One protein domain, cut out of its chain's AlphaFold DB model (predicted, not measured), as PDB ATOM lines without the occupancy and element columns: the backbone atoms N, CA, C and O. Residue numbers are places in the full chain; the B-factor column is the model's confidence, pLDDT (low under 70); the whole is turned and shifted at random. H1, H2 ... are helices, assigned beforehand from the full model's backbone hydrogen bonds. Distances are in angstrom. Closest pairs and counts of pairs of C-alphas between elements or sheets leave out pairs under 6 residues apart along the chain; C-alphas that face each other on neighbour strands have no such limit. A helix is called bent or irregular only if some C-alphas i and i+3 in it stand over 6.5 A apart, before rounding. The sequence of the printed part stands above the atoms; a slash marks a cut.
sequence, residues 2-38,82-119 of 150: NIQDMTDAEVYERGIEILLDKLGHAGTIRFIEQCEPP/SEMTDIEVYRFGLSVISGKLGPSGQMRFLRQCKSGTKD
ATOM      1  N   ASN A   2      12.576 -33.660  36.090       79.19
ATOM      2  CA  ASN A   2      13.282 -33.968  34.849       79.19
ATOM      3  C   ASN A   2      14.679 -33.345  34.873       79.19
ATOM      4  O   ASN A   2      14.838 -32.132  34.899       79.19
ATOM      5  N   ILE A   3      15.692 -34.199  34.876       79.56
ATOM      6  CA  ILE A   3      17.101 -33.804  34.978       79.56
ATOM      7  C   ILE A   3      17.600 -33.209  33.659       79.56
ATOM      8  O   ILE A   3      18.595 -32.489  33.646       79.56
ATOM      9  N   GLN A   4      16.900 -33.482  32.555       78.75
ATOM     10  CA  GLN A   4      17.221 -32.936  31.237       78.75
ATOM     11  C   GLN A   4      16.946 -31.432  31.143       78.75
ATOM     12  O   GLN A   4      17.611 -30.749  30.373       78.75
ATOM     13  N   ASP A   5      16.032 -30.916  31.969       88.44
ATOM     14  CA  ASP A   5      15.651 -29.500  31.958       88.44
ATOM     15  C   ASP A   5      16.526 -28.653  32.901       88.44
ATOM     16  O   ASP A   5      16.486 -27.427  32.854       88.44
ATOM     17  N   MET A   6      17.329 -29.303  33.752       89.06
ATOM     18  CA  MET A   6      18.224 -28.637  34.699       89.06
ATOM     19  C   MET A   6      19.543 -28.245  34.029       89.06
ATOM     20  O   MET A   6      20.134 -29.017  33.265       89.06
ATOM     21  N   THR A   7      20.065 -27.082  34.390       91.56
ATOM     22  CA  THR A   7      21.429 -26.642  34.087       91.56
ATOM     23  C   THR A   7      22.465 -27.459  34.867       91.56
ATOM     24  O   THR A   7      22.159 -28.095  35.876       91.56
ATOM     25  N   ASP A   8      23.726 -27.449  34.422       87.06
ATOM     26  CA  ASP A   8      24.804 -28.155  35.138       87.06
ATOM     27  C   ASP A   8      25.020 -27.604  36.559       87.06
ATOM     28  O   ASP A   8      25.397 -28.355  37.456       87.06
ATOM     29  N   ALA A   9      24.752 -26.311  36.778       87.94
ATOM     30  CA  ALA A   9      24.807 -25.689  38.099       87.94
ATOM     31  C   ALA A   9      23.702 -26.225  39.020       87.94
ATOM     32  O   ALA A   9      24.001 -26.659  40.127       87.94
ATOM     33  N   GLU A  10      22.459 -26.299  38.541       89.81
ATOM     34  CA  GLU A  10      21.340 -26.844  39.320       89.81
ATOM     35  C   GLU A  10      21.525 -28.335  39.624       89.81
ATOM     36  O   GLU A  10      21.207 -28.794  40.719       89.81
ATOM     37  N   VAL A  11      22.067 -29.114  38.677       91.88
ATOM     38  CA  VAL A  11      22.407 -30.527  38.920       91.88
ATOM     39  C   VAL A  11      23.485 -30.642  39.996       91.88
ATOM     40  O   VAL A  11      23.406 -31.525  40.853       91.88
ATOM     41  N   TYR A  12      24.479 -29.753  39.970       91.31
ATOM     42  CA  TYR A  12      25.546 -29.734  40.959       91.31
ATOM     43  C   TYR A  12      25.039 -29.345  42.351       91.31
ATOM     44  O   TYR A  12      25.228 -30.110  43.293       91.31
ATOM     45  N   GLU A  13      24.318 -28.229  42.473       91.19
ATOM     46  CA  GLU A  13      23.699 -27.785  43.729       91.19
ATOM     47  C   GLU A  13      22.794 -28.867  44.313       91.19
ATOM     48  O   GLU A  13      22.913 -29.222  45.486       91.19
ATOM     49  N   ARG A  14      21.959 -29.485  43.472       93.06
ATOM     50  CA  ARG A  14      21.078 -30.559  43.920       93.06
ATOM     51  C   ARG A  14      21.851 -31.783  44.402       93.06
ATOM     52  O   ARG A  14      21.451 -32.410  45.382       93.06
ATOM     53  N   GLY A  15      22.946 -32.138  43.735       93.19
ATOM     54  CA  GLY A  15      23.827 -33.210  44.187       93.19
ATOM     55  C   GLY A  15      24.491 -32.893  45.529       93.19
ATOM     56  O   GLY A  15      24.541 -33.771  46.385       93.19
ATOM     57  N   ILE A  16      24.907 -31.643  45.761       93.56
ATOM     58  CA  ILE A  16      25.435 -31.196  47.061       93.56
ATOM     59  C   ILE A  16      24.371 -31.314  48.156       93.56
ATOM     60  O   ILE A  16      24.663 -31.853  49.218       93.56
ATOM     61  N   GLU A  17      23.131 -30.888  47.907       94.19
ATOM     62  CA  GLU A  17      22.031 -31.043  48.872       94.19
ATOM     63  C   GLU A  17      21.774 -32.512  49.228       94.19
ATOM     64  O   GLU A  17      21.570 -32.856  50.391       94.19
ATOM     65  N   ILE A  18      21.793 -33.387  48.221       95.25
ATOM     66  CA  ILE A  18      21.614 -34.830  48.393       95.25
ATOM     67  C   ILE A  18      22.748 -35.423  49.243       95.25
ATOM     68  O   ILE A  18      22.485 -36.244  50.123       95.25
ATOM     69  N   LEU A  19      23.996 -35.015  48.997       93.06
ATOM     70  CA  LEU A  19      25.141 -35.445  49.798       93.06
ATOM     71  C   LEU A  19      25.038 -34.912  51.228       93.06
ATOM     72  O   LEU A  19      25.198 -35.689  52.159       93.06
ATOM     73  N   LEU A  20      24.686 -33.641  51.428       91.94
ATOM     74  CA  LEU A  20      24.519 -33.055  52.762       91.94
ATOM     75  C   LEU A  20      23.445 -33.777  53.587       91.94
ATOM     76  O   LEU A  20      23.651 -33.991  54.781       91.94
ATOM     77  N   ASP A  21      22.339 -34.187  52.962       91.94
ATOM     78  CA  ASP A  21      21.275 -34.964  53.613       91.94
ATOM     79  C   ASP A  21      21.741 -36.365  54.043       91.94
ATOM     80  O   ASP A  21      21.308 -36.871  55.075       91.94
ATOM     81  N   LYS A  22      22.617 -37.011  53.261       93.00
ATOM     82  CA  LYS A  22      23.003 -38.420  53.476       93.00
ATOM     83  C   LYS A  22      24.335 -38.630  54.179       93.00
ATOM     84  O   LYS A  22      24.473 -39.595  54.919       93.00
ATOM     85  N   LEU A  23      25.300 -37.756  53.939       89.81
ATOM     86  CA  LEU A  23      26.669 -37.815  54.452       89.81
ATOM     87  C   LEU A  23      26.935 -36.770  55.545       89.81
ATOM     88  O   LEU A  23      28.012 -36.752  56.145       89.81
ATOM     89  N   GLY A  24      26.007 -35.835  55.758       88.88
ATOM     90  CA  GLY A  24      26.265 -34.661  56.579       88.88
ATOM     91  C   GLY A  24      27.397 -33.791  56.017       88.88
ATOM     92  O   GLY A  24      27.913 -33.997  54.918       88.88
ATOM     93  N   HIS A  25      27.812 -32.791  56.794       86.25
ATOM     94  CA  HIS A  25      28.810 -31.816  56.343       86.25
ATOM     95  C   HIS A  25      30.196 -32.456  56.182       86.25
ATOM     96  O   HIS A  25      30.837 -32.281  55.150       86.25
ATOM     97  N   ALA A  26      30.637 -33.231  57.178       86.25
ATOM     98  CA  ALA A  26      31.955 -33.860  57.172       86.25
ATOM     99  C   ALA A  26      32.102 -34.882  56.035       86.25
ATOM    100  O   ALA A  26      33.085 -34.840  55.299       86.25
ATOM    101  N   GLY A  27      31.110 -35.758  55.839       88.75
ATOM    102  CA  GLY A  27      31.147 -36.735  54.754       88.75
ATOM    103  C   GLY A  27      31.030 -36.089  53.371       88.75
ATOM    104  O   GLY A  27      31.691 -36.534  52.440       88.75
ATOM    105  N   THR A  28      30.273 -34.993  53.233       89.88
ATOM    106  CA  THR A  28      30.202 -34.250  51.961       89.88
ATOM    107  C   THR A  28      31.547 -33.628  51.593       89.88
ATOM    108  O   THR A  28      31.953 -33.719  50.441       89.88
ATOM    109  N   ILE A  29      32.268 -33.043  52.555       88.12
ATOM    110  CA  ILE A  29      33.611 -32.492  52.306       88.12
ATOM    111  C   ILE A  29      34.558 -33.600  51.836       88.12
ATOM    112  O   ILE A  29      35.148 -33.470  50.767       88.12
ATOM    113  N   ARG A  30      34.619 -34.719  52.571       88.88
ATOM    114  CA  ARG A  30      35.453 -35.883  52.217       88.88
ATOM    115  C   ARG A  30      35.114 -36.431  50.830       88.88
ATOM    116  O   ARG A  30      36.005 -36.749  50.050       88.88
ATOM    117  N   PHE A  31      33.825 -36.505  50.492       92.12
ATOM    118  CA  PHE A  31      33.381 -36.908  49.161       92.12
ATOM    119  C   PHE A  31      33.917 -35.960  48.078       92.12
ATOM    120  O   PHE A  31      34.419 -36.428  47.059       92.12
ATOM    121  N   ILE A  32      33.797 -34.642  48.275       88.50
ATOM    122  CA  ILE A  32      34.211 -33.644  47.280       88.50
ATOM    123  C   ILE A  32      35.728 -33.641  47.098       88.50
ATOM    124  O   ILE A  32      36.174 -33.611  45.956       88.50
ATOM    125  N   GLU A  33      36.503 -33.761  48.177       83.94
ATOM    126  CA  GLU A  33      37.966 -33.886  48.111       83.94
ATOM    127  C   GLU A  33      38.399 -35.089  47.257       83.94
ATOM    128  O   GLU A  33      39.299 -34.966  46.435       83.94
ATOM    129  N   GLN A  34      37.713 -36.231  47.379       85.12
ATOM    130  CA  GLN A  34      37.966 -37.418  46.545       85.12
ATOM    131  C   GLN A  34      37.396 -37.303  45.119       85.12
ATOM    132  O   GLN A  34      37.799 -38.043  44.221       85.12
ATOM    133  N   CYS A  35      36.434 -36.403  44.904       82.12
ATOM    134  CA  CYS A  35      35.837 -36.124  43.597       82.12
ATOM    135  C   CYS A  35      36.753 -35.257  42.717       82.12
ATOM    136  O   CYS A  35      36.596 -35.245  41.490       82.12
ATOM    137  N   GLU A  36      37.681 -34.511  43.326       70.50
ATOM    138  CA  GLU A  36      38.671 -33.724  42.599       70.50
ATOM    139  C   GLU A  36      39.608 -34.650  41.798       70.50
ATOM    140  O   GLU A  36      39.959 -35.746  42.243       70.50
ATOM    141  N   PRO A  37      40.008 -34.252  40.577       65.31
ATOM    142  CA  PRO A  37      40.956 -35.035  39.803       65.31
ATOM    143  C   PRO A  37      42.275 -35.158  40.579       65.31
ATOM    144  O   PRO A  37      42.725 -34.168  41.161       65.31
ATOM    145  N   PRO A  38      42.923 -36.337  40.563       61.38
ATOM    146  CA  PRO A  38      44.195 -36.512  41.241       61.38
ATOM    147  C   PRO A  38      45.203 -35.506  40.687       61.38
ATOM    148  O   PRO A  38      45.463 -35.450  39.484       61.38
ATOM    149  N   SER A  82      31.644 -41.633  60.557       77.19
ATOM    150  CA  SER A  82      32.926 -41.386  61.217       77.19
ATOM    151  C   SER A  82      33.890 -42.572  61.100       77.19
ATOM    152  O   SER A  82      35.100 -42.362  61.049       77.19
ATOM    153  N   GLU A  83      33.356 -43.788  60.976       83.12
ATOM    154  CA  GLU A  83      34.122 -45.036  60.876       83.12
ATOM    155  C   GLU A  83      34.418 -45.423  59.420       83.12
ATOM    156  O   GLU A  83      35.296 -46.241  59.158       83.12
ATOM    157  N   MET A  84      33.724 -44.806  58.458       83.06
ATOM    158  CA  MET A  84      33.964 -45.022  57.032       83.06
ATOM    159  C   MET A  84      35.300 -44.422  56.589       83.06
ATOM    160  O   MET A  84      35.623 -43.270  56.901       83.06
ATOM    161  N   THR A  85      36.035 -45.150  55.756       87.69
ATOM    162  CA  THR A  85      37.189 -44.647  54.999       87.69
ATOM    163  C   THR A  85      36.762 -43.650  53.911       87.69
ATOM    164  O   THR A  85      35.606 -43.621  53.487       87.69
ATOM    165  N   ASP A  86      37.691 -42.824  53.411       85.44
ATOM    166  CA  ASP A  86      37.373 -41.829  52.367       85.44
ATOM    167  C   ASP A  86      36.829 -42.481  51.090       85.44
ATOM    168  O   ASP A  86      35.903 -41.966  50.462       85.44
ATOM    169  N   ILE A  87      37.358 -43.656  50.731       86.88
ATOM    170  CA  ILE A  87      36.901 -44.409  49.562       86.88
ATOM    171  C   ILE A  87      35.489 -44.974  49.755       86.88
ATOM    172  O   ILE A  87      34.711 -45.025  48.800       86.88
ATOM    173  N   GLU A  88      35.124 -45.375  50.973       85.88
ATOM    174  CA  GLU A  88      33.767 -45.826  51.293       85.88
ATOM    175  C   GLU A  88      32.783 -44.663  51.271       85.88
ATOM    176  O   GLU A  88      31.710 -44.791  50.681       85.88
ATOM    177  N   VAL A  89      33.162 -43.509  51.833       90.12
ATOM    178  CA  VAL A  89      32.361 -42.277  51.760       90.12
ATOM    179  C   VAL A  89      32.142 -41.881  50.301       90.12
ATOM    180  O   VAL A  89      31.015 -41.581  49.905       90.12
ATOM    181  N   TYR A  90      33.189 -41.950  49.476       91.50
ATOM    182  CA  TYR A  90      33.100 -41.667  48.049       91.50
ATOM    183  C   TYR A  90      32.151 -42.639  47.333       91.50
ATOM    184  O   TYR A  90      31.223 -42.220  46.640       91.50
ATOM    185  N   ARG A  91      32.308 -43.949  47.550       90.69
ATOM    186  CA  ARG A  91      31.433 -44.980  46.966       90.69
ATOM    187  C   ARG A  91      29.972 -44.817  47.375       90.69
ATOM    188  O   ARG A  91      29.089 -44.928  46.524       90.69
ATOM    189  N   PHE A  92      29.716 -44.537  48.649       91.75
ATOM    190  CA  PHE A  92      28.366 -44.304  49.148       91.75
ATOM    191  C   PHE A  92      27.770 -43.007  48.586       91.75
ATOM    192  O   PHE A  92      26.633 -43.001  48.127       91.75
ATOM    193  N   GLY A  93      28.538 -41.919  48.514       92.44
ATOM    194  CA  GLY A  93      28.070 -40.681  47.888       92.44
ATOM    195  C   GLY A  93      27.718 -40.864  46.407       92.44
ATOM    196  O   GLY A  93      26.694 -40.356  45.948       92.44
ATOM    197  N   LEU A  94      28.491 -41.668  45.665       93.06
ATOM    198  CA  LEU A  94      28.179 -42.012  44.276       93.06
ATOM    199  C   LEU A  94      26.857 -42.780  44.163       93.06
ATOM    200  O   LEU A  94      26.053 -42.463  43.286       93.06
ATOM    201  N   SER A  95      26.620 -43.767  45.035       92.69
ATOM    202  CA  SER A  95      25.381 -44.556  45.014       92.69
ATOM    203  C   SER A  95      24.161 -43.693  45.346       92.69
ATOM    204  O   SER A  95      23.137 -43.772  44.665       92.69
ATOM    205  N   VAL A  96      24.301 -42.796  46.322       93.38
ATOM    206  CA  VAL A  96      23.277 -41.836  46.733       93.38
ATOM    207  C   VAL A  96      22.921 -40.873  45.594       93.38
ATOM    208  O   VAL A  96      21.737 -40.694  45.290       93.38
ATOM    209  N   ILE A  97      23.921 -40.278  44.933       93.50
ATOM    210  CA  ILE A  97      23.695 -39.371  43.799       93.50
ATOM    211  C   ILE A  97      23.040 -40.125  42.645       93.50
ATOM    212  O   ILE A  97      22.049 -39.650  42.095       93.50
ATOM    213  N   SER A  98      23.552 -41.307  42.297       92.62
ATOM    214  CA  SER A  98      23.014 -42.118  41.203       92.62
ATOM    215  C   SER A  98      21.559 -42.523  41.453       92.62
ATOM    216  O   SER A  98      20.721 -42.415  40.564       92.62
ATOM    217  N   GLY A  99      21.208 -42.901  42.686       93.06
ATOM    218  CA  GLY A  99      19.837 -43.266  43.043       93.06
ATOM    219  C   GLY A  99      18.843 -42.101  42.989       93.06
ATOM    220  O   GLY A  99      17.654 -42.316  42.758       93.06
ATOM    221  N   LYS A 100      19.301 -40.858  43.194       93.81
ATOM    222  CA  LYS A 100      18.438 -39.663  43.217       93.81
ATOM    223  C   LYS A 100      18.414 -38.892  41.898       93.81
ATOM    224  O   LYS A 100      17.365 -38.361  41.540       93.81
ATOM    225  N   LEU A 101      19.545 -38.818  41.200       92.31
ATOM    226  CA  LEU A 101      19.732 -38.061  39.958       92.31
ATOM    227  C   LEU A 101      19.931 -38.960  38.723       92.31
ATOM    228  O   LEU A 101      20.148 -38.480  37.610       92.31
ATOM    229  N   GLY A 102      19.883 -40.277  38.889       92.44
ATOM    230  CA  GLY A 102      20.170 -41.218  37.815       92.44
ATOM    231  C   GLY A 102      21.621 -41.152  37.307       92.44
ATOM    232  O   GLY A 102      22.409 -40.282  37.697       92.44
ATOM    233  N   PRO A 103      21.988 -42.044  36.370       90.06
ATOM    234  CA  PRO A 103      23.346 -42.108  35.831       90.06
ATOM    235  C   PRO A 103      23.764 -40.828  35.096       90.06
ATOM    236  O   PRO A 103      24.887 -40.350  35.241       90.06
ATOM    237  N   SER A 104      22.852 -40.228  34.324       89.88
ATOM    238  CA  SER A 104      23.136 -38.996  33.578       89.88
ATOM    239  C   SER A 104      23.350 -37.800  34.507       89.88
ATOM    240  O   SER A 104      24.285 -37.029  34.297       89.88
ATOM    241  N   GLY A 105      22.529 -37.659  35.552       91.19
ATOM    242  CA  GLY A 105      22.698 -36.603  36.549       91.19
ATOM    243  C   GLY A 105      23.980 -36.779  37.359       91.19
ATOM    244  O   GLY A 105      24.715 -35.814  37.544       91.19
ATOM    245  N   GLN A 106      24.320 -38.016  37.735       92.44
ATOM    246  CA  GLN A 106      25.600 -38.341  38.367       92.44
ATOM    247  C   GLN A 106      26.791 -37.927  37.494       92.44
ATOM    248  O   GLN A 106      27.708 -37.271  37.977       92.44
ATOM    249  N   MET A 107      26.779 -38.249  36.197       90.12
ATOM    250  CA  MET A 107      27.871 -37.876  35.292       90.12
ATOM    251  C   MET A 107      28.016 -36.361  35.127       90.12
ATOM    252  O   MET A 107      29.139 -35.854  35.068       90.12
ATOM    253  N   ARG A 108      26.898 -35.629  35.070       90.50
ATOM    254  CA  ARG A 108      26.897 -34.158  35.023       90.50
ATOM    255  C   ARG A 108      27.418 -33.557  36.329       90.50
ATOM    256  O   ARG A 108      28.270 -32.678  36.282       90.50
ATOM    257  N   PHE A 109      27.002 -34.095  37.473       91.44
ATOM    258  CA  PHE A 109      27.517 -33.712  38.787       91.44
ATOM    259  C   PHE A 109      29.040 -33.921  38.888       91.44
ATOM    260  O   PHE A 109      29.776 -32.991  39.210       91.44
ATOM    261  N   LEU A 110      29.542 -35.110  38.534       89.50
ATOM    262  CA  LEU A 110      30.975 -35.427  38.599       89.50
ATOM    263  C   LEU A 110      31.812 -34.593  37.623       89.50
ATOM    264  O   LEU A 110      32.971 -34.299  37.900       89.50
ATOM    265  N   ARG A 111      31.248 -34.182  36.480       85.25
ATOM    266  CA  ARG A 111      31.920 -33.248  35.565       85.25
ATOM    267  C   ARG A 111      32.199 -31.909  36.248       85.25
ATOM    268  O   ARG A 111      33.266 -31.345  36.021       85.25
ATOM    269  N   GLN A 112      31.288 -31.442  37.097       83.62
ATOM    270  CA  GLN A 112      31.447 -30.188  37.829       83.62
ATOM    271  C   GLN A 112      32.468 -30.291  38.972       83.62
ATOM    272  O   GLN A 112      33.135 -29.304  39.255       83.62
ATOM    273  N   CYS A 113      32.711 -31.483  39.536       76.06
ATOM    274  CA  CYS A 113      33.861 -31.685  40.430       76.06
ATOM    275  C   CYS A 113      35.211 -31.438  39.727       76.06
ATOM    276  O   CYS A 113      36.167 -30.988  40.352       76.06
ATOM    277  N   LYS A 114      35.312 -31.722  38.419       64.00
ATOM    278  CA  LYS A 114      36.576 -31.630  37.663       64.00
ATOM    279  C   LYS A 114      37.006 -30.205  37.338       64.00
ATOM    280  O   LYS A 114      38.181 -29.975  37.080       64.00
ATOM    281  N   SER A 115      36.068 -29.262  37.291       54.84
ATOM    282  CA  SER A 115      36.320 -27.908  36.791       54.84
ATOM    283  C   SER A 115      36.888 -26.954  37.844       54.84
ATOM    284  O   SER A 115      36.970 -25.758  37.576       54.84
ATOM    285  N   GLY A 116      37.304 -27.453  39.018       51.50
ATOM    286  CA  GLY A 116      37.975 -26.634  40.030       51.50
ATOM    287  C   GLY A 116      37.165 -25.393  40.402       51.50
ATOM    288  O   GLY A 116      37.729 -24.330  40.645       51.50
ATOM    289  N   THR A 117      35.834 -25.498  40.421       43.91
ATOM    290  CA  THR A 117      34.965 -24.408  40.873       43.91
ATOM    291  C   THR A 117      34.951 -24.378  42.399       43.91
ATOM    292  O   THR A 117      33.909 -24.510  43.034       43.91
ATOM    293  N   LYS A 118      36.128 -24.138  42.993       47.50
ATOM    294  CA  LYS A 118      36.280 -23.819  44.421       47.50
ATOM    295  C   LYS A 118      35.396 -22.629  44.838       47.50
ATOM    296  O   LYS A 118      35.051 -22.517  46.005       47.50
ATOM    297  N   ASP A 119      34.941 -21.823  43.872       43.72
ATOM    298  CA  ASP A 119      34.201 -20.581  44.104       43.72
ATOM    299  C   ASP A 119      32.687 -20.593  43.835       43.72
ATOM    300  O   ASP A 119      32.044 -19.595  44.155       43.72
TER     301      ASP A 119
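AT A GLANCE: This is residues 2 to 38 and 82 to 119 of the 150 residues of an uncharacterized protein of Candidatus Poribacteria bacterium (UniProt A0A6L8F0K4). Two helices, each bent sharply into a V, clasp each other crosswise, with the four arms H1a, H1b, H2a and H2b packed into one body. Each arm touches the other three. The printed part has 75 residues, with two named helices, H1 then H2, and no named strand: the class is all helix, and the helix packing is mostly crossed. It is compact, with a radius of gyration of the C-alphas of 11.6 A, and elongated, spanning 38 by 24 by 18 A.

IN THESE COORDINATES: Find C-alpha 8 at (24.804, -28.155, 35.138), where H1, residues 8 to 35, begins. By its hydrogen bonds it was assigned as one helix, but it is bent: C-alphas 22 and 25 are 9.2 A apart. Its arms are H1a, residues 8 to 22, 21.1 A long, and H1b, residues 25 to 35, 15.2 A. After the cut, look for H2, residues 86 to 114, also assigned as one helix by its hydrogen bonds and bent, with C-alphas 100 and 103 9.2 A apart. H2a, residues 86 to 100, is 21.1 A long; H2b, residues 103 to 114, is 17.0 A and ends at C-alpha 114, (36.576, -31.630, 37.663).

HOW THE PARTS SIT: H1a touches H1b with residues 16 to 20 alone, closest at the C-alphas of Leu 19 and Thr 28, 5.6 A, opposite ways at a steep tilt of 49 degrees. H1b touches H2a, about perpendicular at 85 degrees; the closest C-alphas, Phe 31 and Tyr 90, are 4.9 A apart. H1a touches H2b, about perpendicular at 82 degrees, closest at the C-alphas of Tyr 12 and Phe 109, 4.9 A. H2a touches H2b with residues 94 to 98 alone, closest at the C-alphas of Ser 98 and Gln 106, 5.4 A, opposite ways at a steep tilt of 45 degrees. Every O i to N i+4 pair is within hydrogen-bond range in H1a, H1b and H2a; in H2b, 7 of 8 are.

THE WHOLE: The C-alphas farthest apart, Asp 5 and Glu 83, are 37.7 A apart. Residues 39 to 81, in the link across the cut, are not printed, and C-alphas 38 and 82 are 23.4 A apart. Mean pLDDT of the printed part is 85.1; residues 37 to 38 and 114 to 119 are under 70.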